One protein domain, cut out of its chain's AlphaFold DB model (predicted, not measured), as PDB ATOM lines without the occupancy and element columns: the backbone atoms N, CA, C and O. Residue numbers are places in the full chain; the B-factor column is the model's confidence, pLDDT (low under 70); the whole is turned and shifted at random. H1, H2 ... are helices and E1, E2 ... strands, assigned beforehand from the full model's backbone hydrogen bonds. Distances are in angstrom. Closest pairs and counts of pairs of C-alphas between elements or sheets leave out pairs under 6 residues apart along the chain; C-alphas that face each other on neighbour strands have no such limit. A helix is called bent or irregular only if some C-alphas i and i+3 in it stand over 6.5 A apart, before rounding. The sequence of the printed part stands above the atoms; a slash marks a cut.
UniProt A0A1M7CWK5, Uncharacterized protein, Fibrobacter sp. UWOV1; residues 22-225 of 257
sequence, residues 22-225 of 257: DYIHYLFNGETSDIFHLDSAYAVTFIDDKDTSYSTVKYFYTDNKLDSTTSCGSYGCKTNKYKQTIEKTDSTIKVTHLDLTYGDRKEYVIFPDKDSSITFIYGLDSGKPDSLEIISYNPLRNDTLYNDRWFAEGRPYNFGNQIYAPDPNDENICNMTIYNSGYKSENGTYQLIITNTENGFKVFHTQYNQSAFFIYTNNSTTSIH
ATOM      1  N   ASP A  22      70.879 -12.962  30.977       65.25
ATOM      2  CA  ASP A  22      72.294 -12.751  31.294       65.25
ATOM      3  C   ASP A  22      73.168 -13.572  30.335       65.25
ATOM      4  O   ASP A  22      74.082 -13.048  29.695       65.25
ATOM      5  N   TYR A  23      72.800 -14.840  30.117       66.56
ATOM      6  CA  TYR A  23      73.483 -15.736  29.179       66.56
ATOM      7  C   TYR A  23      73.372 -15.313  27.709       66.56
ATOM      8  O   TYR A  23      74.291 -15.545  26.924       66.56
ATOM      9  N   ILE A  24      72.265 -14.692  27.305       68.88
ATOM     10  CA  ILE A  24      72.098 -14.197  25.934       68.88
ATOM     11  C   ILE A  24      72.805 -12.865  25.737       68.88
ATOM     12  O   ILE A  24      73.423 -12.636  24.702       68.88
ATOM     13  N   HIS A  25      72.797 -11.998  26.738       64.25
ATOM     14  CA  HIS A  25      73.574 -10.773  26.707       64.25
ATOM     15  C   HIS A  25      75.073 -11.095  26.579       64.25
ATOM     16  O   HIS A  25      75.806 -10.424  25.848       64.25
ATOM     17  N   TYR A  26      75.511 -12.208  27.171       62.91
ATOM     18  CA  TYR A  26      76.828 -12.795  26.949       62.91
ATOM     19  C   TYR A  26      77.058 -13.357  25.538       62.91
ATOM     20  O   TYR A  26      78.193 -13.334  25.082       62.91
ATOM     21  N   LEU A  27      76.049 -13.813  24.794       63.41
ATOM     22  CA  LEU A  27      76.237 -14.137  23.368       63.41
ATOM     23  C   LEU A  27      76.620 -12.890  22.557       63.41
ATOM     24  O   LEU A  27      77.405 -12.990  21.617       63.41
ATOM     25  N   PHE A  28      76.096 -11.723  22.933       59.97
ATOM     26  CA  PHE A  28      76.363 -10.461  22.239       59.97
ATOM     27  C   PHE A  28      77.643  -9.757  22.709       59.97
ATOM     28  O   PHE A  28      78.266  -9.050  21.920       59.97
ATOM     29  N   ASN A  29      78.053  -9.974  23.964       55.81
ATOM     30  CA  ASN A  29      79.174  -9.264  24.595       55.81
ATOM     31  C   ASN A  29      80.297 -10.192  25.116       55.81
ATOM     32  O   ASN A  29      81.262  -9.723  25.723       55.81
ATOM     33  N   GLY A  30      80.184 -11.509  24.925       51.97
ATOM     34  CA  GLY A  30      80.989 -12.539  25.601       51.97
ATOM     35  C   GLY A  30      82.473 -12.527  25.269       51.97
ATOM     36  O   GLY A  30      83.274 -12.985  26.069       51.97
ATOM     37  N   GLU A  31      82.862 -11.917  24.151       55.06
ATOM     38  CA  GLU A  31      84.268 -11.720  23.765       55.06
ATOM     39  C   GLU A  31      85.002 -10.690  24.645       55.06
ATOM     40  O   GLU A  31      86.195 -10.449  24.462       55.06
ATOM     41  N   THR A  32      84.283 -10.070  25.584       56.09
ATOM     42  CA  THR A  32      84.790  -9.076  26.541       56.09
ATOM     43  C   THR A  32      84.687  -9.546  27.991       56.09
ATOM     44  O   THR A  32      85.086  -8.825  28.906       56.09
ATOM     45  N   SER A  33      84.133 -10.743  28.202       64.75
ATOM     46  CA  SER A  33      83.901 -11.299  29.526       64.75
ATOM     47  C   SER A  33      85.202 -11.825  30.118       64.75
ATOM     48  O   SER A  33      85.855 -12.700  29.555       64.75
ATOM     49  N   ASP A  34      85.540 -11.351  31.314       66.88
ATOM     50  CA  ASP A  34      86.620 -11.933  32.114       66.88
ATOM     51  C   ASP A  34      86.174 -13.225  32.828       66.88
ATOM     52  O   ASP A  34      86.961 -13.803  33.573       66.88
ATOM     53  N   ILE A  35      84.928 -13.684  32.632       68.94
ATOM     54  CA  ILE A  35      84.299 -14.797  33.371       68.94
ATOM     55  C   ILE A  35      84.215 -16.073  32.526       68.94
ATOM     56  O   ILE A  35      84.322 -17.178  33.062       68.94
ATOM     57  N   PHE A  36      84.012 -15.951  31.214       75.62
ATOM     58  CA  PHE A  36      83.888 -17.088  30.302       75.62
ATOM     59  C   PHE A  36      84.282 -16.696  28.874       75.62
ATOM     60  O   PHE A  36      84.217 -15.529  28.507       75.62
ATOM     61  N   HIS A  37      84.604 -17.695  28.055       80.25
ATOM     62  CA  HIS A  37      84.843 -17.562  26.616       80.25
ATOM     63  C   HIS A  37      83.891 -18.458  25.828       80.25
ATOM     64  O   HIS A  37      83.529 -19.542  26.292       80.25
ATOM     65  N   LEU A  38      83.513 -18.036  24.619       82.06
ATOM     66  CA  LEU A  38      82.859 -18.922  23.656       82.06
ATOM     67  C   LEU A  38      83.907 -19.926  23.165       82.06
ATOM     68  O   LEU A  38      84.898 -19.535  22.578       82.06
ATOM     69  N   ASP A  39      83.731 -21.218  23.419       83.38
ATOM     70  CA  ASP A  39      84.697 -22.263  23.040       83.38
ATOM     71  C   ASP A  39      84.406 -22.789  21.633       83.38
ATOM     72  O   ASP A  39      85.290 -22.919  20.780       83.38
ATOM     73  N   SER A  40      83.137 -23.114  21.383       83.25
ATOM     74  CA  SER A  40      82.721 -23.719  20.125       83.25
ATOM     75  C   SER A  40      81.238 -23.540  19.831       83.25
ATOM     76  O   SER A  40      80.413 -23.418  20.733       83.25
ATOM     77  N   ALA A  41      80.896 -23.564  18.547       81.56
ATOM     78  CA  ALA A  41      79.527 -23.583  18.058       81.56
ATOM     79  C   ALA A  41      79.340 -24.727  17.057       81.56
ATOM     80  O   ALA A  41      80.236 -25.031  16.267       81.56
ATOM     81  N   TYR A  42      78.173 -25.358  17.094       81.44
ATOM     82  CA  TYR A  42      77.804 -26.490  16.254       81.44
ATOM     83  C   TYR A  42      76.458 -26.210  15.606       81.44
ATOM     84  O   TYR A  42      75.498 -25.880  16.302       81.44
ATOM     85  N   ALA A  43      76.384 -26.394  14.294       77.31
ATOM     86  CA  ALA A  43      75.144 -26.313  13.547       77.31
ATOM     87  C   ALA A  43      74.975 -27.552  12.674       77.31
ATOM     88  O   ALA A  43      75.897 -27.977  11.972       77.31
ATOM     89  N   VAL A  44      73.775 -28.121  12.717       67.81
ATOM     90  CA  VAL A  44      73.370 -29.168  11.785       67.81
ATOM     91  C   VAL A  44      72.923 -28.485  10.497       67.81
ATOM     92  O   VAL A  44      71.984 -27.695  10.503       67.81
ATOM     93  N   THR A  45      73.616 -28.757   9.396       60.59
ATOM     94  CA  THR A  45      73.311 -28.215   8.070       60.59
ATOM     95  C   THR A  45      72.820 -29.336   7.163       60.59
ATOM     96  O   THR A  45      73.547 -30.281   6.855       60.59
ATOM     97  N   PHE A  46      71.575 -29.238   6.714       55.47
ATOM     98  CA  PHE A  46      71.001 -30.183   5.760       55.47
ATOM     99  C   PHE A  46      71.424 -29.763   4.350       55.47
ATOM    100  O   PHE A  46      71.174 -28.626   3.959       55.47
ATOM    101  N   ILE A  47      72.137 -30.637   3.631       53.22
ATOM    102  CA  ILE A  47      72.535 -30.375   2.235       53.22
ATOM    103  C   ILE A  47      71.407 -30.805   1.294       53.22
ATOM    104  O   ILE A  47      71.127 -30.083   0.351       53.22
ATOM    105  N   ASP A  48      70.744 -31.922   1.613       46.44
ATOM    106  CA  ASP A  48      69.544 -32.473   0.970       46.44
ATOM    107  C   ASP A  48      68.819 -33.405   1.971       46.44
ATOM    108  O   ASP A  48      69.387 -33.750   3.012       46.44
ATOM    109  N   ASP A  49      67.614 -33.893   1.635       50.38
ATOM    110  CA  ASP A  49      66.776 -34.813   2.447       50.38
ATOM    111  C   ASP A  49      67.481 -36.106   2.920       50.38
ATOM    112  O   ASP A  49      66.934 -36.872   3.715       50.38
ATOM    113  N   LYS A  50      68.688 -36.390   2.419       46.31
ATOM    114  CA  LYS A  50      69.437 -37.626   2.686       46.31
ATOM    115  C   LYS A  50      70.802 -37.419   3.337       46.31
ATOM    116  O   LYS A  50      71.319 -38.383   3.897       46.31
ATOM    117  N   ASP A  51      71.355 -36.205   3.314       53.25
ATOM    118  CA  ASP A  51      72.703 -35.932   3.821       53.25
ATOM    119  C   ASP A  51      72.704 -34.802   4.855       53.25
ATOM    120  O   ASP A  51      72.554 -33.611   4.566       53.25
ATOM    121  N   THR A  52      72.914 -35.208   6.108       59.84
ATOM    122  CA  THR A  52      73.177 -34.304   7.223       59.84
ATOM    123  C   THR A  52      74.662 -33.963   7.251       59.84
ATOM    124  O   THR A  52      75.502 -34.822   7.527       59.84
ATOM    125  N   SER A  53      74.994 -32.699   7.009       60.78
ATOM    126  CA  SER A  53      76.325 -32.165   7.286       60.78
ATOM    127  C   SER A  53      76.340 -31.424   8.616       60.78
ATOM    128  O   SER A  53      75.314 -30.966   9.111       60.78
ATOM    129  N   TYR A  54      77.518 -31.328   9.219       67.56
ATOM    130  CA  TYR A  54      77.710 -30.582  10.452       67.56
ATOM    131  C   TYR A  54      78.731 -29.496  10.173       67.56
ATOM    132  O   TYR A  54      79.818 -29.786   9.664       67.56
ATOM    133  N   SER A  55      78.383 -28.263  10.516       76.00
ATOM    134  CA  SER A  55      79.347 -27.177  10.584       76.00
ATOM    135  C   SER A  55      79.715 -26.917  12.037       76.00
ATOM    136  O   SER A  55      78.880 -26.970  12.944       76.00
ATOM    137  N   THR A  56      81.003 -26.705  12.274       84.19
ATOM    138  CA  THR A  56      81.551 -26.471  13.607       84.19
ATOM    139  C   THR A  56      82.481 -25.281  13.560       84.19
ATOM    140  O   THR A  56      83.351 -25.235  12.694       84.19
ATOM    141  N   VAL A  57      82.364 -24.375  14.518       83.31
ATOM    142  CA  VAL A  57      83.311 -23.279  14.714       83.31
ATOM    143  C   VAL A  57      83.986 -23.475  16.060       83.31
ATOM    144  O   VAL A  57      83.321 -23.772  17.049       83.31
ATOM    145  N   LYS A  58      85.308 -23.339  16.097       85.88
ATOM    146  CA  LYS A  58      86.097 -23.265  17.329       85.88
ATOM    147  C   LYS A  58      86.744 -21.902  17.439       85.88
ATOM    148  O   LYS A  58      87.230 -21.388  16.435       85.88
ATOM    149  N   TYR A  59      86.793 -21.376  18.651       85.69
ATOM    150  CA  TYR A  59      87.358 -20.072  18.958       85.69
ATOM    151  C   TYR A  59      88.637 -20.263  19.771       85.69
ATOM    152  O   TYR A  59      88.715 -21.128  20.646       85.69
ATOM    153  N   PHE A  60      89.658 -19.478  19.452       86.31
ATOM    154  CA  PHE A  60      90.970 -19.538  20.081       86.31
ATOM    155  C   PHE A  60      91.338 -18.162  20.611       86.31
ATOM    156  O   PHE A  60      91.201 -17.158  19.910       86.31
ATOM    157  N   TYR A  61      91.834 -18.136  21.845       84.38
ATOM    158  CA  TYR A  61      92.127 -16.910  22.571       84.38
ATOM    159  C   TYR A  61      93.592 -16.875  23.001       84.38
ATOM    160  O   TYR A  61      94.132 -17.884  23.458       84.38
ATOM    161  N   THR A  62      94.199 -15.697  22.909       83.56
ATOM    162  CA  THR A  62      95.535 -15.388  23.433       83.56
ATOM    163  C   THR A  62      95.397 -14.200  24.374       83.56
ATOM    164  O   THR A  62      94.843 -13.177  23.984       83.56
ATOM    165  N   ASP A  63      95.854 -14.330  25.621       81.25
ATOM    166  CA  ASP A  63      95.737 -13.285  26.652       81.25
ATOM    167  C   ASP A  63      94.302 -12.735  26.809       81.25
ATOM    168  O   ASP A  63      94.083 -11.524  26.846       81.25
ATOM    169  N   ASN A  64      93.313 -13.641  26.855       76.69
ATOM    170  CA  ASN A  64      91.871 -13.341  26.889       76.69
ATOM    171  C   ASN A  64      91.335 -12.541  25.690       76.69
ATOM    172  O   ASN A  64      90.220 -12.033  25.746       76.69
ATOM    173  N   LYS A  65      92.091 -12.459  24.594       81.75
ATOM    174  CA  LYS A  65      91.657 -11.815  23.355       81.75
ATOM    175  C   LYS A  65      91.433 -12.837  22.262       81.75
ATOM    176  O   LYS A  65      92.225 -13.770  22.135       81.75
ATOM    177  N   LEU A  66      90.386 -12.656  21.462       84.44
ATOM    178  CA  LEU A  66      90.126 -13.536  20.324       84.44
ATOM    179  C   LEU A  66      91.277 -13.415  19.313       84.44
ATOM    180  O   LEU A  66      91.507 -12.345  18.749       84.44
ATOM    181  N   ASP A  67      91.986 -14.519  19.094       87.19
ATOM    182  CA  ASP A  67      93.128 -14.612  18.179       87.19
ATOM    183  C   ASP A  67      92.714 -15.223  16.840       87.19
ATOM    184  O   ASP A  67      93.076 -14.734  15.771       87.19
ATOM    185  N   SER A  68      91.930 -16.298  16.874       89.06
ATOM    186  CA  SER A  68      91.515 -16.984  15.656       89.06
ATOM    187  C   SER A  68      90.236 -17.789  15.843       89.06
ATOM    188  O   SER A  68      89.858 -18.164  16.951       89.06
ATOM    189  N   THR A  69      89.569 -18.082  14.730       89.81
ATOM    190  CA  THR A  69      88.467 -19.047  14.690       89.81
ATOM    191  C   THR A  69      88.720 -20.076  13.607       89.81
ATOM    192  O   THR A  69      89.081 -19.707  12.490       89.81
ATOM    193  N   THR A  70      88.473 -21.352  13.891       87.88
ATOM    194  CA  THR A  70      88.483 -22.414  12.880       87.88
ATOM    195  C   THR A  70      87.067 -22.896  12.622       87.88
ATOM    196  O   THR A  70      86.452 -23.513  13.489       87.88
ATOM    197  N   SER A  71      86.588 -22.662  11.406       86.75
ATOM    198  CA  SER A  71      85.295 -23.123  10.914       86.75
ATOM    199  C   SER A  71      85.499 -24.343  10.025       86.75
ATOM    200  O   SER A  71      86.197 -24.270   9.016       86.75
ATOM    201  N   CYS A  72      84.895 -25.466  10.389       81.38
ATOM    202  CA  CYS A  72      84.889 -26.698   9.611       81.38
ATOM    203  C   CYS A  72      83.476 -26.989   9.117       81.38
ATOM    204  O   CYS A  72      82.516 -26.874   9.874       81.38
ATOM    205  N   GLY A  73      83.358 -27.408   7.863       78.75
ATOM    206  CA  GLY A  73      82.119 -27.909   7.280       78.75
ATOM    207  C   GLY A  73      82.415 -28.983   6.239       78.75
ATOM    208  O   GLY A  73      83.502 -29.561   6.213       78.75
ATOM    209  N   SER A  74      81.464 -29.225   5.343       72.69
ATOM    210  CA  SER A  74      81.547 -30.288   4.327       72.69
ATOM    211  C   SER A  74      82.733 -30.153   3.369       72.69
ATOM    212  O   SER A  74      83.221 -31.152   2.853       72.69
ATOM    213  N   TYR A  75      83.218 -28.928   3.156       74.12
ATOM    214  CA  TYR A  75      84.298 -28.616   2.215       74.12
ATOM    215  C   TYR A  75      85.668 -28.438   2.890       74.12
ATOM    216  O   TYR A  75      86.609 -27.953   2.267       74.12
ATOM    217  N   GLY A  76      85.793 -28.836   4.160       80.38
ATOM    218  CA  GLY A  76      87.029 -28.748   4.932       80.38
ATOM    219  C   GLY A  76      86.990 -27.672   6.014       80.38
ATOM    220  O   GLY A  76      85.924 -27.198   6.410       80.38
ATOM    221  N   CYS A  77      88.171 -27.328   6.524       84.44
ATOM    222  CA  CYS A  77      88.346 -26.383   7.621       84.44
ATOM    223  C   CYS A  77      89.082 -25.131   7.150       84.44
ATOM    224  O   CYS A  77      90.098 -25.223   6.462       84.44
ATOM    225  N   LYS A  78      88.600 -23.967   7.583       88.12
ATOM    226  CA  LYS A  78      89.237 -22.672   7.377       88.12
ATOM    227  C   LYS A  78      89.482 -21.999   8.718       88.12
ATOM    228  O   LYS A  78      88.591 -21.959   9.560       88.12
ATOM    229  N   THR A  79      90.680 -21.449   8.887       91.00
ATOM    230  CA  THR A  79      91.030 -20.630  10.048       91.00
ATOM    231  C   THR A  79      91.109 -19.167   9.641       91.00
ATOM    232  O   THR A  79      91.864 -18.832   8.727       91.00
ATOM    233  N   ASN A  80      90.369 -18.318  10.347       89.69
ATOM    234  CA  ASN A  80      90.459 -16.866  10.244       89.69
ATOM    235  C   ASN A  80      91.244 -16.331  11.437       89.69
ATOM    236  O   ASN A  80      91.069 -16.817  12.557       89.69
ATOM    237  N   LYS A  81      92.114 -15.352  11.193       93.12
ATOM    238  CA  LYS A  81      92.887 -14.680  12.242       93.12
ATOM    239  C   LYS A  81      92.293 -13.317  12.536       93.12
ATOM    240  O   LYS A  81      91.899 -12.609  11.614       93.12
ATOM    241  N   TYR A  82      92.315 -12.932  13.801       89.31
ATOM    242  CA  TYR A  82      91.754 -11.686  14.286       89.31
ATOM    243  C   TYR A  82      92.808 -10.858  15.003       89.31
ATOM    244  O   TYR A  82      93.744 -11.368  15.615       89.31
ATOM    245  N   LYS A  83      92.630  -9.542  14.941       92.00
ATOM    246  CA  LYS A  83      93.260  -8.607  15.865       92.00
ATOM    247  C   LYS A  83      92.163  -7.924  16.666       92.00
ATOM    248  O   LYS A  83      91.327  -7.231  16.088       92.00
ATOM    249  N   GLN A  84      92.200  -8.107  17.983       89.00
ATOM    250  CA  GLN A  84      91.261  -7.483  18.909       89.00
ATOM    251  C   GLN A  84      91.932  -6.343  19.684       89.00
ATOM    252  O   GLN A  84      93.026  -6.506  20.238       89.00
ATOM    253  N   THR A  85      91.268  -5.192  19.758       89.69
ATOM    254  CA  THR A  85      91.622  -4.107  20.684       89.69
ATOM    255  C   THR A  85      90.467  -3.842  21.637       89.69
ATOM    256  O   THR A  85      89.305  -3.911  21.243       89.69
ATOM    257  N   ILE A  86      90.794  -3.570  22.899       87.12
ATOM    258  CA  ILE A  86      89.832  -3.285  23.964       87.12
ATOM    259  C   ILE A  86      90.247  -1.963  24.599       87.12
ATOM    260  O   ILE A  86      91.363  -1.839  25.103       87.12
ATOM    261  N   GLU A  87      89.345  -0.993  24.572       89.50
ATOM    262  CA  GLU A  87      89.500   0.334  25.156       89.50
ATOM    263  C   GLU A  87      88.437   0.489  26.244       89.50
ATOM    264  O   GLU A  87      87.239   0.424  25.969       89.50
ATOM    265  N   LYS A  88      88.870   0.645  27.499       87.50
ATOM    266  CA  LYS A  88      87.976   0.811  28.650       87.50
ATOM    267  C   LYS A  88      88.033   2.262  29.122       87.50
ATOM    268  O   LYS A  88      89.119   2.800  29.327       87.50
ATOM    269  N   THR A  89      86.869   2.873  29.294       86.25
ATOM    270  CA  THR A  89      86.687   4.155  29.987       86.25
ATOM    271  C   THR A  89      85.814   3.932  31.219       86.25
ATOM    272  O   THR A  89      85.280   2.840  31.410       86.25
ATOM    273  N   ASP A  90      85.607   4.977  32.019       82.44
ATOM    274  CA  ASP A  90      84.718   4.915  33.186       82.44
ATOM    275  C   ASP A  90      83.256   4.602  32.821       82.44
ATOM    276  O   ASP A  90      82.505   4.148  33.672       82.44
ATOM    277  N   SER A  91      82.840   4.842  31.570       79.62
ATOM    278  CA  SER A  91      81.430   4.737  31.149       79.62
ATOM    279  C   SER A  91      81.177   3.762  30.001       79.62
ATOM    280  O   SER A  91      80.024   3.452  29.692       79.62
ATOM    281  N   THR A  92      82.232   3.296  29.329       82.88
ATOM    282  CA  THR A  92      82.115   2.449  28.141       82.88
ATOM    283  C   THR A  92      83.260   1.456  28.022       82.88
ATOM    284  O   THR A  92      84.399   1.730  28.409       82.88
ATOM    285  N   ILE A  93      82.963   0.314  27.405       84.31
ATOM    286  CA  ILE A  93      83.962  -0.634  26.915       84.31
ATOM    287  C   ILE A  93      83.807  -0.699  25.401       84.31
ATOM    288  O   ILE A  93      82.781  -1.158  24.898       84.31
ATOM    289  N   LYS A  94      84.818  -0.226  24.673       88.81
ATOM    290  CA  LYS A  94      84.882  -0.328  23.219       88.81
ATOM    291  C   LYS A  94      85.770  -1.499  22.826       88.81
ATOM    292  O   LYS A  94      86.910  -1.596  23.280       88.81
ATOM    293  N   VAL A  95      85.276  -2.359  21.944       87.75
ATOM    294  CA  VAL A  95      86.030  -3.492  21.406       87.75
ATOM    295  C   VAL A  95      86.028  -3.440  19.894       87.75
ATOM    296  O   VAL A  95      84.978  -3.312  19.278       87.75
ATOM    297  N   THR A  96      87.206  -3.532  19.286       90.44
ATOM    298  CA  THR A  96      87.355  -3.574  17.828       90.44
ATOM    299  C   THR A  96      87.922  -4.921  17.423       90.44
ATOM    300  O   THR A  96      88.964  -5.330  17.932       90.44
ATOM    301  N   HIS A  97      87.252  -5.586  16.488       89.12
ATOM    302  CA  HIS A  97      87.695  -6.815  15.846       89.12
ATOM    303  C   HIS A  97      88.033  -6.522  14.393       89.12
ATOM    304  O   HIS A  97      87.188  -6.031  13.647       89.12
ATOM    305  N   LEU A  98      89.259  -6.851  14.000       90.38
ATOM    306  CA  LEU A  98      89.698  -6.841  12.611       90.38
ATOM    307  C   LEU A  98      89.980  -8.278  12.175       90.38
ATOM    308  O   LEU A  98      90.896  -8.903  12.715       90.38
ATOM    309  N   ASP A  99      89.215  -8.794  11.215       88.81
ATOM    310  CA  ASP A  99      89.532 -10.050  10.534       88.81
ATOM    311  C   ASP A  99      90.711  -9.808   9.589       88.81
ATOM    312  O   ASP A  99      90.591  -9.151   8.558       88.81
ATOM    313  N   LEU A 100      91.879 -10.344   9.931       89.00
ATOM    314  CA  LEU A 100      93.102 -10.178   9.144       89.00
ATOM    315  C   LEU A 100      93.067 -10.963   7.824       89.00
ATOM    316  O   LEU A 100      93.932 -10.771   6.972       89.00
ATOM    317  N   THR A 101      92.101 -11.869   7.665       84.75
ATOM    318  CA  THR A 101      91.934 -12.720   6.480       84.75
ATOM    319  C   THR A 101      91.183 -11.995   5.375       84.75
ATOM    320  O   THR A 101      91.526 -12.142   4.204       84.75
ATOM    321  N   TYR A 102      90.146 -11.248   5.753       82.62
ATOM    322  CA  TYR A 102      89.219 -10.597   4.827       82.62
ATOM    323  C   TYR A 102      89.282  -9.067   4.879       82.62
ATOM    324  O   TYR A 102      88.851  -8.408   3.940       82.62
ATOM    325  N   GLY A 103      89.872  -8.501   5.932       83.75
ATOM    326  CA  GLY A 103      89.890  -7.063   6.182       83.75
ATOM    327  C   GLY A 103      88.630  -6.545   6.876       83.75
ATOM    328  O   GLY A 103      88.554  -5.351   7.140       83.75
ATOM    329  N   ASP A 104      87.670  -7.416   7.198       85.62
ATOM    330  CA  ASP A 104      86.402  -7.024   7.812       85.62
ATOM    331  C   ASP A 104      86.613  -6.450   9.213       85.62
ATOM    332  O   ASP A 104      87.356  -7.004  10.035       85.62
ATOM    333  N   ARG A 105      85.899  -5.365   9.514       89.06
ATOM    334  CA  ARG A 105      85.947  -4.697  10.813       89.06
ATOM    335  C   ARG A 105      84.591  -4.746  11.502       89.06
ATOM    336  O   ARG A 105      83.549  -4.487  10.900       89.06
ATOM    337  N   LYS A 106      84.612  -5.038  12.800       89.25
ATOM    338  CA  LYS A 106      83.455  -4.931  13.695       89.25
ATOM    339  C   LYS A 106      83.844  -4.154  14.938       89.25
ATOM    340  O   LYS A 106      84.903  -4.402  15.513       89.25
ATOM    341  N   GLU A 107      82.995  -3.231  15.361       90.56
ATOM    342  CA  GLU A 107      83.168  -2.501  16.615       90.56
ATOM    343  C   GLU A 107      81.980  -2.728  17.536       90.56
ATOM    344  O   GLU A 107      80.837  -2.668  17.104       90.56
ATOM    345  N   TYR A 108      82.256  -2.944  18.814       86.12
ATOM    346  CA  TYR A 108      81.272  -3.093  19.875       86.12
ATOM    347  C   TYR A 108      81.487  -1.976  20.887       86.12
ATOM    348  O   TYR A 108      82.623  -1.688  21.260       86.12
ATOM    349  N   VAL A 109      80.406  -1.359  21.343       84.75
ATOM    350  CA  VAL A 109      80.411  -0.392  22.438       84.75
ATOM    351  C   VAL A 109      79.426  -0.882  23.481       84.75
ATOM    352  O   VAL A 109      78.227  -0.936  23.226       84.75
ATOM    353  N   ILE A 110      79.940  -1.253  24.645       81.12
ATOM    354  CA  ILE A 110      79.155  -1.698  25.796       81.12
ATOM    355  C   ILE A 110      79.049  -0.525  26.766       81.12
ATOM    356  O   ILE A 110      80.048   0.155  27.019       81.12
ATOM    357  N   PHE A 111      77.855  -0.311  27.312       74.19
ATOM    358  CA  PHE A 111      77.576   0.664  28.362       74.19
ATOM    359  C   PHE A 111      77.289  -0.093  29.664       74.19
ATOM    360  O   PHE A 111      76.141  -0.492  29.875       74.19
ATOM    361  N   PRO A 112      78.301  -0.315  30.526       69.56
ATOM    362  CA  PRO A 112      78.152  -1.151  31.720       69.56
ATOM    363  C   PRO A 112      77.032  -0.682  32.656       69.56
ATOM    364  O   PRO A 112      76.348  -1.508  33.241       69.56
ATOM    365  N   ASP A 113      76.795   0.630  32.733       63.78
ATOM    366  CA  ASP A 113      75.778   1.221  33.616       63.78
ATOM    367  C   ASP A 113      74.366   1.269  33.009       63.78
ATOM    368  O   ASP A 113      73.442   1.800  33.628       63.78
ATOM    369  N   LYS A 114      74.189   0.839  31.754       62.28
ATOM    370  CA  LYS A 114      72.943   1.052  30.996       62.28
ATOM    371  C   LYS A 114      72.387  -0.216  30.363       62.28
ATOM    372  O   LYS A 114      71.607  -0.084  29.419       62.28
ATOM    373  N   ASP A 115      72.835  -1.391  30.808       67.88
ATOM    374  CA  ASP A 115      72.469  -2.713  30.279       67.88
ATOM    375  C   ASP A 115      72.238  -2.702  28.760       67.88
ATOM    376  O   ASP A 115      71.181  -3.075  28.246       67.88
ATOM    377  N   SER A 116      73.201  -2.141  28.026       69.94
ATOM    378  CA  SER A 116      73.068  -1.957  26.586       69.94
ATOM    379  C   SER A 116      74.395  -2.052  25.859       69.94
ATOM    380  O   SER A 116      75.453  -1.678  26.374       69.94
ATOM    381  N   SER A 117      74.320  -2.520  24.615       81.75
ATOM    382  CA  SER A 117      75.445  -2.498  23.689       81.75
ATOM    383  C   SER A 117      75.041  -2.046  22.287       81.75
ATOM    384  O   SER A 117      73.883  -2.157  21.875       81.75
ATOM    385  N   ILE A 118      76.009  -1.492  21.557       84.31
ATOM    386  CA  ILE A 118      75.891  -1.120  20.146       84.31
ATOM    387  C   ILE A 118      76.993  -1.838  19.372       84.31
ATOM    388  O   ILE A 118      78.155  -1.789  19.770       84.31
ATOM    389  N   THR A 119      76.641  -2.460  18.252       87.94
ATOM    390  CA  THR A 119      77.597  -3.056  17.315       87.94
ATOM    391  C   THR A 119      77.563  -2.314  15.985       87.94
ATOM    392  O   THR A 119      76.493  -2.118  15.412       87.94
ATOM    393  N   PHE A 120      78.735  -1.961  15.470       89.62
ATOM    394  CA  PHE A 120      78.965  -1.403  14.144       89.62
ATOM    395  C   PHE A 120      79.660  -2.453  13.276       89.62
ATOM    396  O   PHE A 120      80.710  -2.978  13.653       89.62
ATOM    397  N   ILE A 121      79.085  -2.771  12.121       89.12
ATOM    398  CA  ILE A 121      79.624  -3.754  11.175       89.12
ATOM    399  C   ILE A 121      79.974  -3.030   9.876       89.12
ATOM    400  O   ILE A 121      79.142  -2.301   9.325       89.12
ATOM    401  N   TYR A 122      81.203  -3.235   9.404       90.50
ATOM    402  CA  TYR A 122      81.765  -2.544   8.249       90.50
ATOM    403  C   TYR A 122      81.990  -3.505   7.077       90.50
ATOM    404  O   TYR A 122      82.422  -4.638   7.282       90.50
ATOM    405  N   GLY A 123      81.714  -3.029   5.861       83.19
ATOM    406  CA  GLY A 123      82.137  -3.638   4.594       83.19
ATOM    407  C   GLY A 123      81.530  -4.987   4.206       83.19
ATOM    408  O   GLY A 123      82.003  -5.585   3.240       83.19
ATOM    409  N   LEU A 124      80.511  -5.461   4.927       81.38
ATOM    410  CA  LEU A 124      79.941  -6.804   4.789       81.38
ATOM    411  C   LEU A 124      79.226  -7.030   3.442       81.38
ATOM    412  O   LEU A 124      79.443  -8.042   2.781       81.38
ATOM    413  N   ASP A 125      78.375  -6.095   3.042       78.06
ATOM    414  CA  ASP A 125      77.494  -6.138   1.880       78.06
ATOM    415  C   ASP A 125      78.111  -5.426   0.665       78.06
ATOM    416  O   ASP A 125      77.877  -5.838  -0.474       78.06
ATOM    417  N   SER A 126      78.910  -4.367   0.863       77.81
ATOM    418  CA  SER A 126      79.512  -3.621  -0.257       77.81
ATOM    419  C   SER A 126      80.905  -4.105  -0.668       77.81
ATOM    420  O   SER A 126      81.408  -3.683  -1.715       77.81
ATOM    421  N   GLY A 127      81.553  -4.945   0.149       76.50
ATOM    422  CA  GLY A 127      82.939  -5.374  -0.055       76.50
ATOM    423  C   GLY A 127      83.967  -4.249   0.112       76.50
ATOM    424  O   GLY A 127      85.106  -4.388  -0.335       76.50
ATOM    425  N   LYS A 128      83.576  -3.116   0.712       83.44
ATOM    426  CA  LYS A 128      84.468  -2.001   1.059       83.44
ATOM    427  C   LYS A 128      84.781  -2.066   2.559       83.44
ATOM    428  O   LYS A 128      83.937  -1.641   3.343       83.44
ATOM    429  N   PRO A 129      85.978  -2.521   2.971       78.12
ATOM    430  CA  PRO A 129      86.281  -2.907   4.359       78.12
ATOM    431  C   PRO A 129      85.976  -1.865   5.449       78.12
ATOM    432  O   PRO A 129      85.764  -2.225   6.602       78.12
ATOM    433  N   ASP A 130      85.909  -0.581   5.088       82.81
ATOM    434  CA  ASP A 130      85.734   0.532   6.025       82.81
ATOM    435  C   ASP A 130      84.399   1.287   5.884       82.81
ATOM    436  O   ASP A 130      84.188   2.286   6.577       82.81
ATOM    437  N   SER A 131      83.469   0.865   5.014       89.38
ATOM    438  CA  SER A 131      82.141   1.497   4.985       89.38
ATOM    439  C   SER A 131      81.259   0.933   6.088       89.38
ATOM    440  O   SER A 131      80.987  -0.265   6.100       89.38
ATOM    441  N   LEU A 132      80.788   1.790   7.001       91.38
ATOM    442  CA  LEU A 132      79.776   1.398   7.979       91.38
ATOM    443  C   LEU A 132      78.502   1.002   7.239       91.38
ATOM    444  O   LEU A 132      77.967   1.797   6.468       91.38
ATOM    445  N   GLU A 133      78.011  -0.200   7.507       89.56
ATOM    446  CA  GLU A 133      76.868  -0.747   6.783       89.56
ATOM    447  C   GLU A 133      75.744  -1.197   7.688       89.56
ATOM    448  O   GLU A 133      74.593  -0.984   7.327       89.56
ATOM    449  N   ILE A 134      76.043  -1.773   8.855       88.94
ATOM    450  CA  ILE A 134      75.012  -2.263   9.773       88.94
ATOM    451  C   ILE A 134      75.287  -1.746  11.181       88.94
ATOM    452  O   ILE A 134      76.420  -1.765  11.666       88.94
ATOM    453  N   ILE A 135      74.218  -1.316  11.843       90.00
ATOM    454  CA  ILE A 135      74.183  -0.918  13.244       90.00
ATOM    455  C   ILE A 135      73.214  -1.859  13.963       90.00
ATOM    456  O   ILE A 135      72.050  -1.969  13.580       90.00
ATOM    457  N   SER A 136      73.693  -2.536  15.007       87.75
ATOM    458  CA  SER A 136      72.867  -3.333  15.921       87.75
ATOM    459  C   SER A 136      72.797  -2.635  17.273       87.75
ATOM    460  O   SER A 136      73.836  -2.277  17.820       87.75
ATOM    461  N   TYR A 137      71.601  -2.482  17.831       85.00
ATOM    462  CA  TYR A 137      71.386  -1.924  19.164       85.00
ATOM    463  C   TYR A 137      70.707  -2.952  20.067       85.00
ATOM    464  O   TYR A 137      69.687  -3.526  19.687       85.00
ATOM    465  N   ASN A 138      71.291  -3.180  21.247       83.31
ATOM    466  CA  ASN A 138      70.890  -4.239  22.168       83.31
ATOM    467  C   ASN A 138      70.547  -3.721  23.571       83.31
ATOM    468  O   ASN A 138      71.365  -3.882  24.476       83.31
ATOM    469  N   PRO A 139      69.412  -3.040  23.792       75.06
ATOM    470  CA  PRO A 139      69.018  -2.623  25.131       75.06
ATOM    471  C   PRO A 139      68.307  -3.747  25.892       75.06
ATOM    472  O   PRO A 139      67.403  -4.393  25.358       75.06
ATOM    473  N   LEU A 140      68.640  -3.905  27.171       72.25
ATOM    474  CA  LEU A 140      67.843  -4.652  28.140       72.25
ATOM    475  C   LEU A 140      66.884  -3.687  28.853       72.25
ATOM    476  O   LEU A 140      67.297  -2.657  29.386       72.25
ATOM    477  N   ARG A 141      65.580  -3.982  28.837       67.38
ATOM    478  CA  ARG A 141      64.550  -3.197  29.540       67.38
ATOM    479  C   ARG A 141      63.485  -4.127  30.093       67.38
ATOM    480  O   ARG A 141      62.962  -4.933  29.336       67.38
ATOM    481  N   ASN A 142      63.109  -3.959  31.362       65.19
ATOM    482  CA  ASN A 142      62.036  -4.730  32.007       65.19
ATOM    483  C   ASN A 142      62.168  -6.246  31.763       65.19
ATOM    484  O   ASN A 142      61.233  -6.871  31.264       65.19
ATOM    485  N   ASP A 143      63.351  -6.808  32.025       64.75
ATOM    486  CA  ASP A 143      63.641  -8.237  31.819       64.75
ATOM    487  C   ASP A 143      63.350  -8.717  30.388       64.75
ATOM    488  O   ASP A 143      62.855  -9.818  30.155       64.75
ATOM    489  N   THR A 144      63.624  -7.854  29.410       70.75
ATOM    490  CA  THR A 144      63.477  -8.133  27.982       70.75
ATOM    491  C   THR A 144      64.655  -7.533  27.229       70.75
ATOM    492  O   THR A 144      64.917  -6.331  27.322       70.75
ATOM    493  N   LEU A 145      65.375  -8.362  26.476       76.81
ATOM    494  CA  LEU A 145      66.475  -7.918  25.624       76.81
ATOM    495  C   LEU A 145      65.962  -7.717  24.201       76.81
ATOM    496  O   LEU A 145      65.420  -8.636  23.589       76.81
ATOM    497  N   TYR A 146      66.172  -6.523  23.666       78.19
ATOM    498  CA  TYR A 146      65.856  -6.194  22.281       78.19
ATOM    499  C   TYR A 146      67.131  -6.295  21.449       78.19
ATOM    500  O   TYR A 146      68.195  -5.920  21.923       78.19
ATOM    501  N   ASN A 147      67.038  -6.784  20.218       83.44
ATOM    502  CA  ASN A 147      68.097  -6.739  19.214       83.44
ATOM    503  C   ASN A 147      67.513  -6.066  17.973       83.44
ATOM    504  O   ASN A 147      66.832  -6.711  17.176       83.44
ATOM    505  N   ASP A 148      67.775  -4.769  17.835       83.25
ATOM    506  CA  ASP A 148      67.328  -3.981  16.693       83.25
ATOM    507  C   ASP A 148      68.473  -3.813  15.699       83.25
ATOM    508  O   ASP A 148      69.567  -3.387  16.081       83.25
ATOM    509  N   ARG A 149      68.238  -4.120  14.419       85.12
ATOM    510  CA  ARG A 149      69.276  -4.050  13.377       85.12
ATOM    511  C   ARG A 149      68.864  -3.164  12.214       85.12
ATOM    512  O   ARG A 149      67.792  -3.325  11.633       85.12
ATOM    513  N   TRP A 150      69.774  -2.283  11.823       86.31
ATOM    514  CA  TRP A 150      69.548  -1.271  10.799       86.31
ATOM    515  C   TRP A 150      70.735  -1.205   9.853       86.31
ATOM    516  O   TRP A 150      71.880  -1.301  10.287       86.31
ATOM    517  N   PHE A 151      70.472  -0.978   8.572       87.12
ATOM    518  CA  PHE A 151      71.485  -0.457   7.669       87.12
ATOM    519  C   PHE A 151      71.915   0.946   8.121       87.12
ATOM    520  O   PHE A 151      71.110   1.703   8.666       87.12
ATOM    521  N   ALA A 152      73.159   1.328   7.847       87.62
ATOM    522  CA  ALA A 152      73.732   2.622   8.230       87.62
ATOM    523  C   ALA A 152      72.949   3.826   7.670       87.62
ATOM    524  O   ALA A 152      72.932   4.899   8.265       87.62
ATOM    525  N   GLU A 153      72.261   3.636   6.547       87.62
ATOM    526  CA  GLU A 153      71.366   4.616   5.918       87.62
ATOM    527  C   GLU A 153      69.954   4.677   6.543       87.62
ATOM    528  O   GLU A 153      69.088   5.395   6.049       87.62
ATOM    529  N   GLY A 154      69.704   3.930   7.625       83.56
ATOM    530  CA  GLY A 154      68.484   4.005   8.438       83.56
ATOM    531  C   GLY A 154      67.354   3.051   8.041       83.56
ATOM    532  O   GLY A 154      66.260   3.139   8.594       83.56
ATOM    533  N   ARG A 155      67.583   2.128   7.099       83.62
ATOM    534  CA  ARG A 155      66.599   1.090   6.732       83.62
ATOM    535  C   ARG A 155      66.693  -0.117   7.681       83.62
ATOM    536  O   ARG A 155      67.811  -0.476   8.039       83.62
ATOM    537  N   PRO A 156      65.587  -0.783   8.063       78.00
ATOM    538  CA  PRO A 156      65.654  -2.032   8.827       78.00
ATOM    539  C   PRO A 156      66.470  -3.106   8.097       78.00
ATOM    540  O   PRO A 156      66.360  -3.243   6.876       78.00
ATOM    541  N   TYR A 157      67.276  -3.874   8.830       76.00
ATOM    542  CA  TYR A 157      68.060  -4.973   8.264       76.00
ATOM    543  C   TYR A 157      67.197  -6.239   8.105       76.00
ATOM    544  O   TYR A 157      66.407  -6.578   8.984       76.00
ATOM    545  N   ASN A 158      67.361  -6.969   6.994       61.94
ATOM    546  CA  ASN A 158      66.459  -8.062   6.576       61.94
ATOM    547  C   ASN A 158      66.360  -9.252   7.552       61.94
ATOM    548  O   ASN A 158      65.453 -10.067   7.424       61.94
ATOM    549  N   PHE A 159      67.265  -9.370   8.525       58.66
ATOM    550  CA  PHE A 159      67.206 -10.431   9.538       58.66
ATOM    551  C   PHE A 159      66.253 -10.128  10.712       58.66
ATOM    552  O   PHE A 159      66.138 -10.949  11.621       58.66
ATOM    553  N   GLY A 160      65.516  -9.012  10.642       62.59
ATOM    554  CA  GLY A 160      64.445  -8.658  11.574       62.59
ATOM    555  C   GLY A 160      64.949  -8.196  12.940       62.59
ATOM    556  O   GLY A 160      66.121  -8.355  13.285       62.59
ATOM    557  N   ASN A 161      64.037  -7.621  13.718       76.38
ATOM    558  CA  ASN A 161      64.293  -7.302  15.118       76.38
ATOM    559  C   ASN A 161      63.957  -8.530  15.962       76.38
ATOM    560  O   ASN A 161      62.952  -9.204  15.721       76.38
ATOM    561  N   GLN A 162      64.790  -8.825  16.950       83.31
ATOM    562  CA  GLN A 162      64.588  -9.968  17.834       83.31
ATOM    563  C   GLN A 162      64.312  -9.471  19.246       83.31
ATOM    564  O   GLN A 162      64.920  -8.507  19.705       83.31
ATOM    565  N   ILE A 163      63.398 -10.137  19.938       83.25
ATOM    566  CA  ILE A 163      63.127  -9.900  21.351       83.25
ATOM    567  C   ILE A 163      63.381 -11.198  22.096       83.25
ATOM    568  O   ILE A 163      62.860 -12.240  21.707       83.25
ATOM    569  N   TYR A 164      64.154 -11.124  23.169       82.69
ATOM    570  CA  TYR A 164      64.413 -12.233  24.068       82.69
ATOM    571  C   TYR A 164      63.756 -11.936  25.411       82.69
ATOM    572  O   TYR A 164      63.958 -10.859  25.972       82.69
ATOM    573  N   ALA A 165      62.993 -12.894  25.925       80.75
ATOM    574  CA  ALA A 165      62.369 -12.820  27.240       80.75
ATOM    575  C   ALA A 165      62.472 -14.181  27.950       80.75
ATOM    576  O   ALA A 165      62.386 -15.208  27.270       80.75
ATOM    577  N   PRO A 166      62.627 -14.228  29.283       77.25
ATOM    578  CA  PRO A 166      62.611 -15.482  30.025       77.25
ATOM    579  C   PRO A 166      61.288 -16.229  29.870       77.25
ATOM    580  O   PRO A 166      60.222 -15.616  29.769       77.25
ATOM    581  N   ASP A 167      61.341 -17.560  29.863       77.00
ATOM    582  CA  ASP A 167      60.139 -18.364  30.033       77.00
ATOM    583  C   ASP A 167      59.636 -18.213  31.476       77.00
ATOM    584  O   ASP A 167      60.413 -18.380  32.419       77.00
ATOM    585  N   PRO A 168      58.345 -17.910  31.690       73.25
ATOM    586  CA  PRO A 168      57.817 -17.716  33.036       73.25
ATOM    587  C   PRO A 168      57.852 -18.989  33.896       73.25
ATOM    588  O   PRO A 168      57.678 -18.894  35.110       73.25
ATOM    589  N   ASN A 169      58.042 -20.168  33.293       78.69
ATOM    590  CA  ASN A 169      58.050 -21.453  33.992       78.69
ATOM    591  C   ASN A 169      59.449 -22.070  34.130       78.69
ATOM    592  O   ASN A 169      59.600 -23.013  34.907       78.69
ATOM    593  N   ASP A 170      60.450 -21.583  33.389       79.69
ATOM    594  CA  ASP A 170      61.821 -22.104  33.424       79.69
ATOM    595  C   ASP A 170      62.850 -20.995  33.158       79.69
ATOM    596  O   ASP A 170      63.007 -20.512  32.037       79.69
ATOM    597  N   GLU A 171      63.610 -20.638  34.193       71.44
ATOM    598  CA  GLU A 171      64.664 -19.614  34.141       71.44
ATOM    599  C   GLU A 171      65.808 -19.938  33.162       71.44
ATOM    600  O   GLU A 171      66.547 -19.039  32.752       71.44
ATOM    601  N   ASN A 172      65.947 -21.209  32.760       80.50
ATOM    602  CA  ASN A 172      66.957 -21.667  31.806       80.50
ATOM    603  C   ASN A 172      66.482 -21.587  30.353       80.50
ATOM    604  O   ASN A 172      67.242 -21.934  29.445       80.50
ATOM    605  N   ILE A 173      65.242 -21.165  30.105       86.38
ATOM    606  CA  ILE A 173      64.689 -21.032  28.761       86.38
ATOM    607  C   ILE A 173      64.432 -19.560  28.481       86.38
ATOM    608  O   ILE A 173      63.740 -18.878  29.228       86.38
ATOM    609  N   CYS A 174      64.955 -19.081  27.359       84.44
ATOM    610  CA  CYS A 174      64.615 -17.773  26.824       84.44
ATOM    611  C   CYS A 174      63.822 -17.925  25.532       84.44
ATOM    612  O   CYS A 174      64.269 -18.559  24.574       84.44
ATOM    613  N   ASN A 175      62.657 -17.297  25.500       85.25
ATOM    614  CA  ASN A 175      61.821 -17.183  24.324       85.25
ATOM    615  C   ASN A 175      62.368 -16.060  23.435       85.25
ATOM    616  O   ASN A 175      62.353 -14.890  23.811       85.25
ATOM    617  N   MET A 176      62.855 -16.427  22.252       86.56
ATOM    618  CA  MET A 176      63.264 -15.506  21.200       86.56
ATOM    619  C   MET A 176      62.111 -15.331  20.216       86.56
ATOM    620  O   MET A 176      61.741 -16.277  19.522       86.56
ATOM    621  N   THR A 177      61.576 -14.122  20.112       84.75
ATOM    622  CA  THR A 177      60.576 -13.761  19.104       84.75
ATOM    623  C   THR A 177      61.221 -12.917  18.018       84.75
ATOM    624  O   THR A 177      61.823 -11.884  18.304       84.75
ATOM    625  N   ILE A 178      61.096 -13.361  16.769       81.38
ATOM    626  CA  ILE A 178      61.594 -12.638  15.597       81.38
ATOM    627  C   ILE A 178      60.428 -11.860  14.984       81.38
ATOM    628  O   ILE A 178      59.420 -12.454  14.594       81.38
ATOM    629  N   TYR A 179      60.582 -10.541  14.884       72.12
ATOM    630  CA  TYR A 179      59.630  -9.642  14.238       72.12
ATOM    631  C   TYR A 179      60.154  -9.255  12.864       72.12
ATOM    632  O   TYR A 179      61.232  -8.670  12.725       72.12
ATOM    633  N   ASN A 180      59.383  -9.591  11.834       68.06
ATOM    634  CA  ASN A 180      59.793  -9.329  10.468       68.06
ATOM    635  C   ASN A 180      59.625  -7.845  10.101       68.06
ATOM    636  O   ASN A 180      58.540  -7.283  10.251       68.06
ATOM    637  N   SER A 181      60.679  -7.223   9.566       53.41
ATOM    638  CA  SER A 181      60.632  -5.869   8.999       53.41
ATOM    639  C   SER A 181      60.653  -5.844   7.464       53.41
ATOM    640  O   SER A 181      60.579  -4.763   6.882       53.41
ATOM    641  N   GLY A 182      60.716  -6.993   6.782       51.69
ATOM    642  CA  GLY A 182      60.628  -7.033   5.322       51.69
ATOM    643  C   GLY A 182      61.093  -8.343   4.690       51.69
ATOM    644  O   GLY A 182      62.179  -8.827   4.966       51.69
ATOM    645  N   TYR A 183      60.274  -8.842   3.755       41.47
ATOM    646  CA  TYR A 183      60.483 -10.007   2.882       41.47
ATOM    647  C   TYR A 183      60.426 -11.405   3.541       41.47
ATOM    648  O   TYR A 183      61.417 -11.977   3.972       41.47
ATOM    649  N   LYS A 184      59.230 -12.014   3.468       44.97
ATOM    650  CA  LYS A 184      58.981 -13.476   3.447       44.97
ATOM    651  C   LYS A 184      59.558 -14.325   4.600       44.97
ATOM    652  O   LYS A 184      59.969 -15.458   4.367       44.97
ATOM    653  N   SER A 185      59.513 -13.849   5.838       52.72
ATOM    654  CA  SER A 185      59.649 -14.722   7.014       52.72
ATOM    655  C   SER A 185      58.408 -14.609   7.896       52.72
ATOM    656  O   SER A 185      57.871 -13.517   8.099       52.72
ATOM    657  N   GLU A 186      57.893 -15.746   8.350       58.53
ATOM    658  CA  GLU A 186      56.802 -15.780   9.318       58.53
ATOM    659  C   GLU A 186      57.340 -15.345  10.685       58.53
ATOM    660  O   GLU A 186      58.446 -15.732  11.075       58.53
ATOM    661  N   ASN A 187      56.567 -14.530  11.410       71.25
ATOM    662  CA  ASN A 187      56.865 -14.248  12.811       71.25
ATOM    663  C   ASN A 187      56.884 -15.580  13.566       71.25
ATOM    664  O   ASN A 187      55.948 -16.372  13.454       71.25
ATOM    665  N   GLY A 188      57.940 -15.814  14.338       77.81
ATOM    666  CA  GLY A 188      58.119 -17.061  15.066       77.81
ATOM    667  C   GLY A 188      58.706 -16.812  16.440       77.81
ATOM    668  O   GLY A 188      59.580 -15.957  16.606       77.81
ATOM    669  N   THR A 189      58.221 -17.583  17.408       82.50
ATOM    670  CA  THR A 189      58.823 -17.693  18.733       82.50
ATOM    671  C   THR A 189      59.557 -19.019  18.829       82.50
ATOM    672  O   THR A 189      59.004 -20.081  18.545       82.50
ATOM    673  N   TYR A 190      60.818 -18.943  19.230       88.31
ATOM    674  CA  TYR A 190      61.715 -20.076  19.399       88.31
ATOM    675  C   TYR A 190      62.324 -20.040  20.791       88.31
ATOM    676  O   TYR A 190      62.242 -19.034  21.490       88.31
ATOM    677  N   GLN A 191      62.956 -21.136  21.184       89.12
ATOM    678  CA  GLN A 191      63.545 -21.267  22.506       89.12
ATOM    679  C   GLN A 191      65.063 -21.349  22.403       89.12
ATOM    680  O   GLN A 191      65.623 -22.075  21.574       89.12
ATOM    681  N   LEU A 192      65.711 -20.602  23.284       88.44
ATOM    682  CA  LEU A 192      67.104 -20.755  23.644       88.44
ATOM    683  C   LEU A 192      67.146 -21.468  24.988       88.44
ATOM    684  O   LEU A 192      66.680 -20.928  25.986       88.44
ATOM    685  N   ILE A 193      67.674 -22.686  24.997       89.44
ATOM    686  CA  ILE A 193      67.737 -23.528  26.191       89.44
ATOM    687  C   ILE A 193      69.166 -23.506  26.718       89.44
ATOM    688  O   ILE A 193      70.093 -23.954  26.035       89.44
ATOM    689  N   ILE A 194      69.341 -23.002  27.933       85.56
ATOM    690  CA  ILE A 194      70.615 -22.977  28.637       85.56
ATOM    691  C   ILE A 194      70.767 -24.276  29.429       85.56
ATOM    692  O   ILE A 194      69.843 -24.783  30.056       85.56
ATOM    693  N   THR A 195      71.953 -24.868  29.378       84.69
ATOM    694  CA  THR A 195      72.294 -26.040  30.182       84.69
ATOM    695  C   THR A 195      73.672 -25.844  30.785       84.69
ATOM    696  O   THR A 195      74.660 -25.741  30.054       84.69
ATOM    697  N   ASN A 196      73.751 -25.831  32.114       80.19
ATOM    698  CA  ASN A 196      75.031 -25.804  32.811       80.19
ATOM    699  C   ASN A 196      75.832 -27.083  32.530       80.19
ATOM    700  O   ASN A 196      75.294 -28.186  32.418       80.19
ATOM    701  N   THR A 197      77.141 -26.924  32.411       80.06
ATOM    702  CA  THR A 197      78.112 -28.004  32.226       80.06
ATOM    703  C   THR A 197      79.164 -27.917  33.327       80.06
ATOM    704  O   THR A 197      79.256 -26.916  34.028       80.06
ATOM    705  N   GLU A 198      79.998 -28.947  33.468       77.12
ATOM    706  CA  GLU A 198      81.055 -28.980  34.492       77.12
ATOM    707  C   GLU A 198      81.994 -27.759  34.439       77.12
ATOM    708  O   GLU A 198      82.465 -27.308  35.475       77.12
ATOM    709  N   ASN A 199      82.252 -27.212  33.245       78.44
ATOM    710  CA  ASN A 199      83.260 -26.167  33.033       78.44
ATOM    711  C   ASN A 199      82.692 -24.886  32.398       78.44
ATOM    712  O   ASN A 199      83.457 -24.094  31.854       78.44
ATOM    713  N   GLY A 200      81.370 -24.695  32.410       82.56
ATOM    714  CA  GLY A 200      80.710 -23.584  31.722       82.56
ATOM    715  C   GLY A 200      79.250 -23.890  31.419       82.56
ATOM    716  O   GLY A 200      78.594 -24.578  32.195       82.56
ATOM    717  N   PHE A 201      78.738 -23.472  30.267       82.25
ATOM    718  CA  PHE A 201      77.338 -23.689  29.891       82.25
ATOM    719  C   PHE A 201      77.168 -23.861  28.378       82.25
ATOM    720  O   PHE A 201      78.033 -23.500  27.582       82.25
ATOM    721  N   LYS A 202      76.038 -24.441  27.974       84.88
ATOM    722  CA  LYS A 202      75.623 -24.607  26.579       84.88
ATOM    723  C   LYS A 202      74.344 -23.817  26.342       84.88
ATOM    724  O   LYS A 202      73.416 -23.952  27.129       84.88
ATOM    725  N   VAL A 203      74.265 -23.095  25.230       86.19
ATOM    726  CA  VAL A 203      73.018 -22.511  24.721       86.19
ATOM    727  C   VAL A 203      72.584 -23.293  23.488       86.19
ATOM    728  O   VAL A 203      73.337 -23.390  22.520       86.19
ATOM    729  N   PHE A 204      71.390 -23.877  23.527       86.56
ATOM    730  CA  PHE A 204      70.794 -24.615  22.418       86.56
ATOM    731  C   PHE A 204      69.660 -23.821  21.774       86.56
ATOM    732  O   PHE A 204      68.712 -23.442  22.453       86.56
ATOM    733  N   HIS A 205      69.738 -23.608  20.464       85.25
ATOM    734  CA  HIS A 205      68.738 -22.896  19.681       85.25
ATOM    735  C   HIS A 205      67.800 -23.881  18.980       85.25
ATOM    736  O   HIS A 205      68.223 -24.592  18.064       85.25
ATOM    737  N   THR A 206      66.514 -23.882  19.344       83.62
ATOM    738  CA  THR A 206      65.562 -24.896  18.853       83.62
ATOM    739  C   THR A 206      65.263 -24.784  17.359       83.62
ATOM    740  O   THR A 206      65.247 -25.805  16.681       83.62
ATOM    741  N   GLN A 207      65.102 -23.569  16.819       81.44
ATOM    742  CA  GLN A 207      64.819 -23.358  15.386       81.44
ATOM    743  C   GLN A 207      65.869 -23.973  14.457       81.44
ATOM    744  O   GLN A 207      65.536 -24.633  13.480       81.44
ATOM    745  N   TYR A 208      67.144 -23.714  14.748       74.56
ATOM    746  CA  TYR A 208      68.251 -24.063  13.862       74.56
ATOM    747  C   TYR A 208      68.973 -25.341  14.291       74.56
ATOM    748  O   TYR A 208      69.923 -25.756  13.628       74.56
ATOM    749  N   ASN A 209      68.553 -25.953  15.404       79.25
ATOM    750  CA  ASN A 209      69.227 -27.092  16.021       79.25
ATOM    751  C   ASN A 209      70.734 -26.817  16.224       79.25
ATOM    752  O   ASN A 209      71.598 -27.617  15.862       79.25
ATOM    753  N   GLN A 210      71.040 -25.627  16.752       83.12
ATOM    754  CA  GLN A 210      72.407 -25.138  16.953       83.12
ATOM    755  C   GLN A 210      72.774 -25.151  18.430       83.12
ATOM    756  O   GLN A 210      71.933 -24.885  19.282       83.12
ATOM    757  N   SER A 211      74.032 -25.442  18.743       85.94
ATOM    758  CA  SER A 211      74.560 -25.363  20.108       85.94
ATOM    759  C   SER A 211      75.792 -24.474  20.154       85.94
ATOM    760  O   SER A 211      76.739 -24.720  19.411       85.94
ATOM    761  N   ALA A 212      75.811 -23.502  21.061       84.06
ATOM    762  CA  ALA A 212      76.995 -22.734  21.431       84.06
ATOM    763  C   ALA A 212      77.470 -23.165  22.825       84.06
ATOM    764  O   ALA A 212      76.656 -23.335  23.731       84.06
ATOM    765  N   PHE A 213      78.774 -23.359  22.993       84.25
ATOM    766  CA  PHE A 213      79.399 -23.808  24.234       84.25
ATOM    767  C   PHE A 213      80.323 -22.732  24.776       84.25
ATOM    768  O   PHE A 213      81.229 -22.280  24.081       84.25
ATOM    769  N   PHE A 214      80.132 -22.395  26.042       82.88
ATOM    770  CA  PHE A 214      80.916 -21.417  26.772       82.88
ATOM    771  C   PHE A 214      81.681 -22.104  27.894       82.88
ATOM    772  O   PHE A 214      81.159 -23.028  28.519       82.88
ATOM    773  N   ILE A 215      82.907 -21.655  28.151       83.31
ATOM    774  CA  ILE A 215      83.786 -22.188  29.199       83.31
ATOM    775  C   ILE A 215      84.203 -21.080  30.162       83.31
ATOM    776  O   ILE A 215      84.502 -19.980  29.713       83.31
ATOM    777  N   TYR A 216      84.252 -21.352  31.465       79.88
ATOM    778  CA  TYR A 216      84.711 -20.377  32.458       79.88
ATOM    779  C   TYR A 216      86.224 -20.109  32.351       79.88
ATOM    780  O   TYR A 216      87.007 -21.004  32.036       79.88
ATOM    781  N   THR A 217      86.639 -18.877  32.645       74.69
ATOM    782  CA  THR A 217      88.034 -18.396  32.560       74.69
ATOM    783  C   THR A 217      88.867 -18.679  33.815       74.69
ATOM    784  O   THR A 217      90.086 -18.827  33.717       74.69
ATOM    785  N   ASN A 218      88.249 -18.771  34.999       57.09
ATOM    786  CA  ASN A 218      88.971 -18.866  36.273       57.09
ATOM    787  C   ASN A 218      89.311 -20.319  36.676       57.09
ATOM    788  O   ASN A 218      88.433 -21.163  36.826       57.09
ATOM    789  N   ASN A 219      90.603 -20.567  36.936       40.75
ATOM    790  CA  ASN A 219      91.205 -21.779  37.525       40.75
ATOM    791  C   ASN A 219      91.125 -23.101  36.741       40.75
ATOM    792  O   ASN A 219      90.876 -24.167  37.302       40.75
ATOM    793  N   SER A 220      91.550 -23.075  35.479       36.19
ATOM    794  CA  SER A 220      92.215 -24.241  34.892       36.19
ATOM    795  C   SER A 220      93.436 -23.812  34.082       36.19
ATOM    796  O   SER A 220      93.353 -23.498  32.900       36.19
ATOM    797  N   THR A 221      94.612 -23.886  34.711       32.47
ATOM    798  CA  THR A 221      95.927 -23.919  34.040       32.47
ATOM    799  C   THR A 221      96.119 -25.163  33.163       32.47
ATOM    800  O   THR A 221      97.149 -25.331  32.513       32.47
ATOM    801  N   THR A 222      95.113 -26.028  33.066       31.88
ATOM    802  CA  THR A 222      94.970 -26.978  31.968       31.88
ATOM    803  C   THR A 222      94.046 -26.384  30.923       31.88
ATOM    804  O   THR A 222      92.822 -26.440  31.050       31.88
ATOM    805  N   SER A 223      94.613 -25.858  29.841       31.78
ATOM    806  CA  SER A 223      93.797 -25.648  28.658       31.78
ATOM    807  C   SER A 223      93.155 -26.993  28.293       31.78
ATOM    808  O   SER A 223      93.826 -28.026  28.157       31.78
ATOM    809  N   ILE A 224      91.826 -27.017  28.184       34.28
ATOM    810  CA  ILE A 224      91.091 -28.220  27.772       34.28
ATOM    811  C   ILE A 224      91.535 -28.653  26.358       34.28
ATOM    812  O   ILE A 224      91.289 -29.790  25.961       34.28
ATOM    813  N   HIS A 225      92.315 -27.821  25.650       36.06
ATOM    814  CA  HIS A 225      93.049 -28.167  24.432       36.06
ATOM    815  C   HIS A 225      93.917 -29.443  24.547       36.06
ATOM    816  O   HIS A 225      94.337 -29.959  23.515       36.06
TER     817      HIS A 225
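Overview. This is residues 22 to 225 of the 257 residues of an uncharacterized protein of Fibrobacter sp. UWOV1 (UniProt A0A1M7CWK5). A closed barrel of fourteen strands, E1 to E14, curls round a single irregular helix of 11 residues, H1. The wall is a single meander, each strand the antiparallel neighbour of the one before, and E14 closes the ring beside E1; a tail, residues 217 to 225, runs on outside. The printed part has 204 residues, with one named helix first and fourteen named strands after it; the class is mostly strand. The whole is compact, with a radius of gyration of the C-alphas of 17.5 A and a rounded outline of 46 by 44 by 38 A.

Arrangement. H1, residues 22 to 32, is irregular: C-alphas 28 and 31 are 8.1 A apart, and 5 of its 7 O i to N i+4 pairs are within hydrogen-bond range. A tight link joins it to E1, residues 36 to 48; their closest C-alphas, those of Gly 30 and His 37, are 6.4 A apart. E1 and E2, residues 51 to 62, form a hairpin at 161 degrees, with N 43 and O 55 within hydrogen-bond range at 2.9 A. E3, residues 65 to 73, follows with N 58 to O 70 at 2.9 A. E4, residues 76 to 88, is staggered: residues 76 to 81 pair with E3, N 78 to O 71 at 2.8 A, and residues 82 to 88 with E5, residues 93 to 99, N 85 to O 96 at 2.9 A. Round the ring follow E6, residues 105 to 111, E7, residues 116 to 122, E8, residues 132 to 141, E9, residues 144 to 151, and E10, residues 161 to 167. H1 and E8 are near each other, with 6 pairs of C-alphas within 10 A. E11, residues 170 to 179, bends by 59 degrees at residue 173; it is antiparallel to E12, residues 188 to 197, at 148 degrees, N 176 to O 190 at 2.8 A. After E13, residues 200 to 205, E14, residues 210 to 216, is antiparallel to E1 at 165 degrees, N 213 to O 40 at 2.8 A.

Along the chain. H1 begins at C-alpha 22, (72.294, -12.751, 31.294), and measures 13.9 A. Among the longer strands, E1 measures 36.1 A, E2 36.4 A, E4 37.9 A and E12 28.5 A. E14 ends at C-alpha 216, (84.711, -20.377, 32.458).

Size, cuts and confidence. The C-alphas farthest apart, those of Lys 50 and Asp 90, are 54.5 A apart. The printed part has no cut, and no link is long. The mean pLDDT of the printed part is 76.6; 51 residues are under 70, among them 22 to 35, 44 to 54 and 218 to 225.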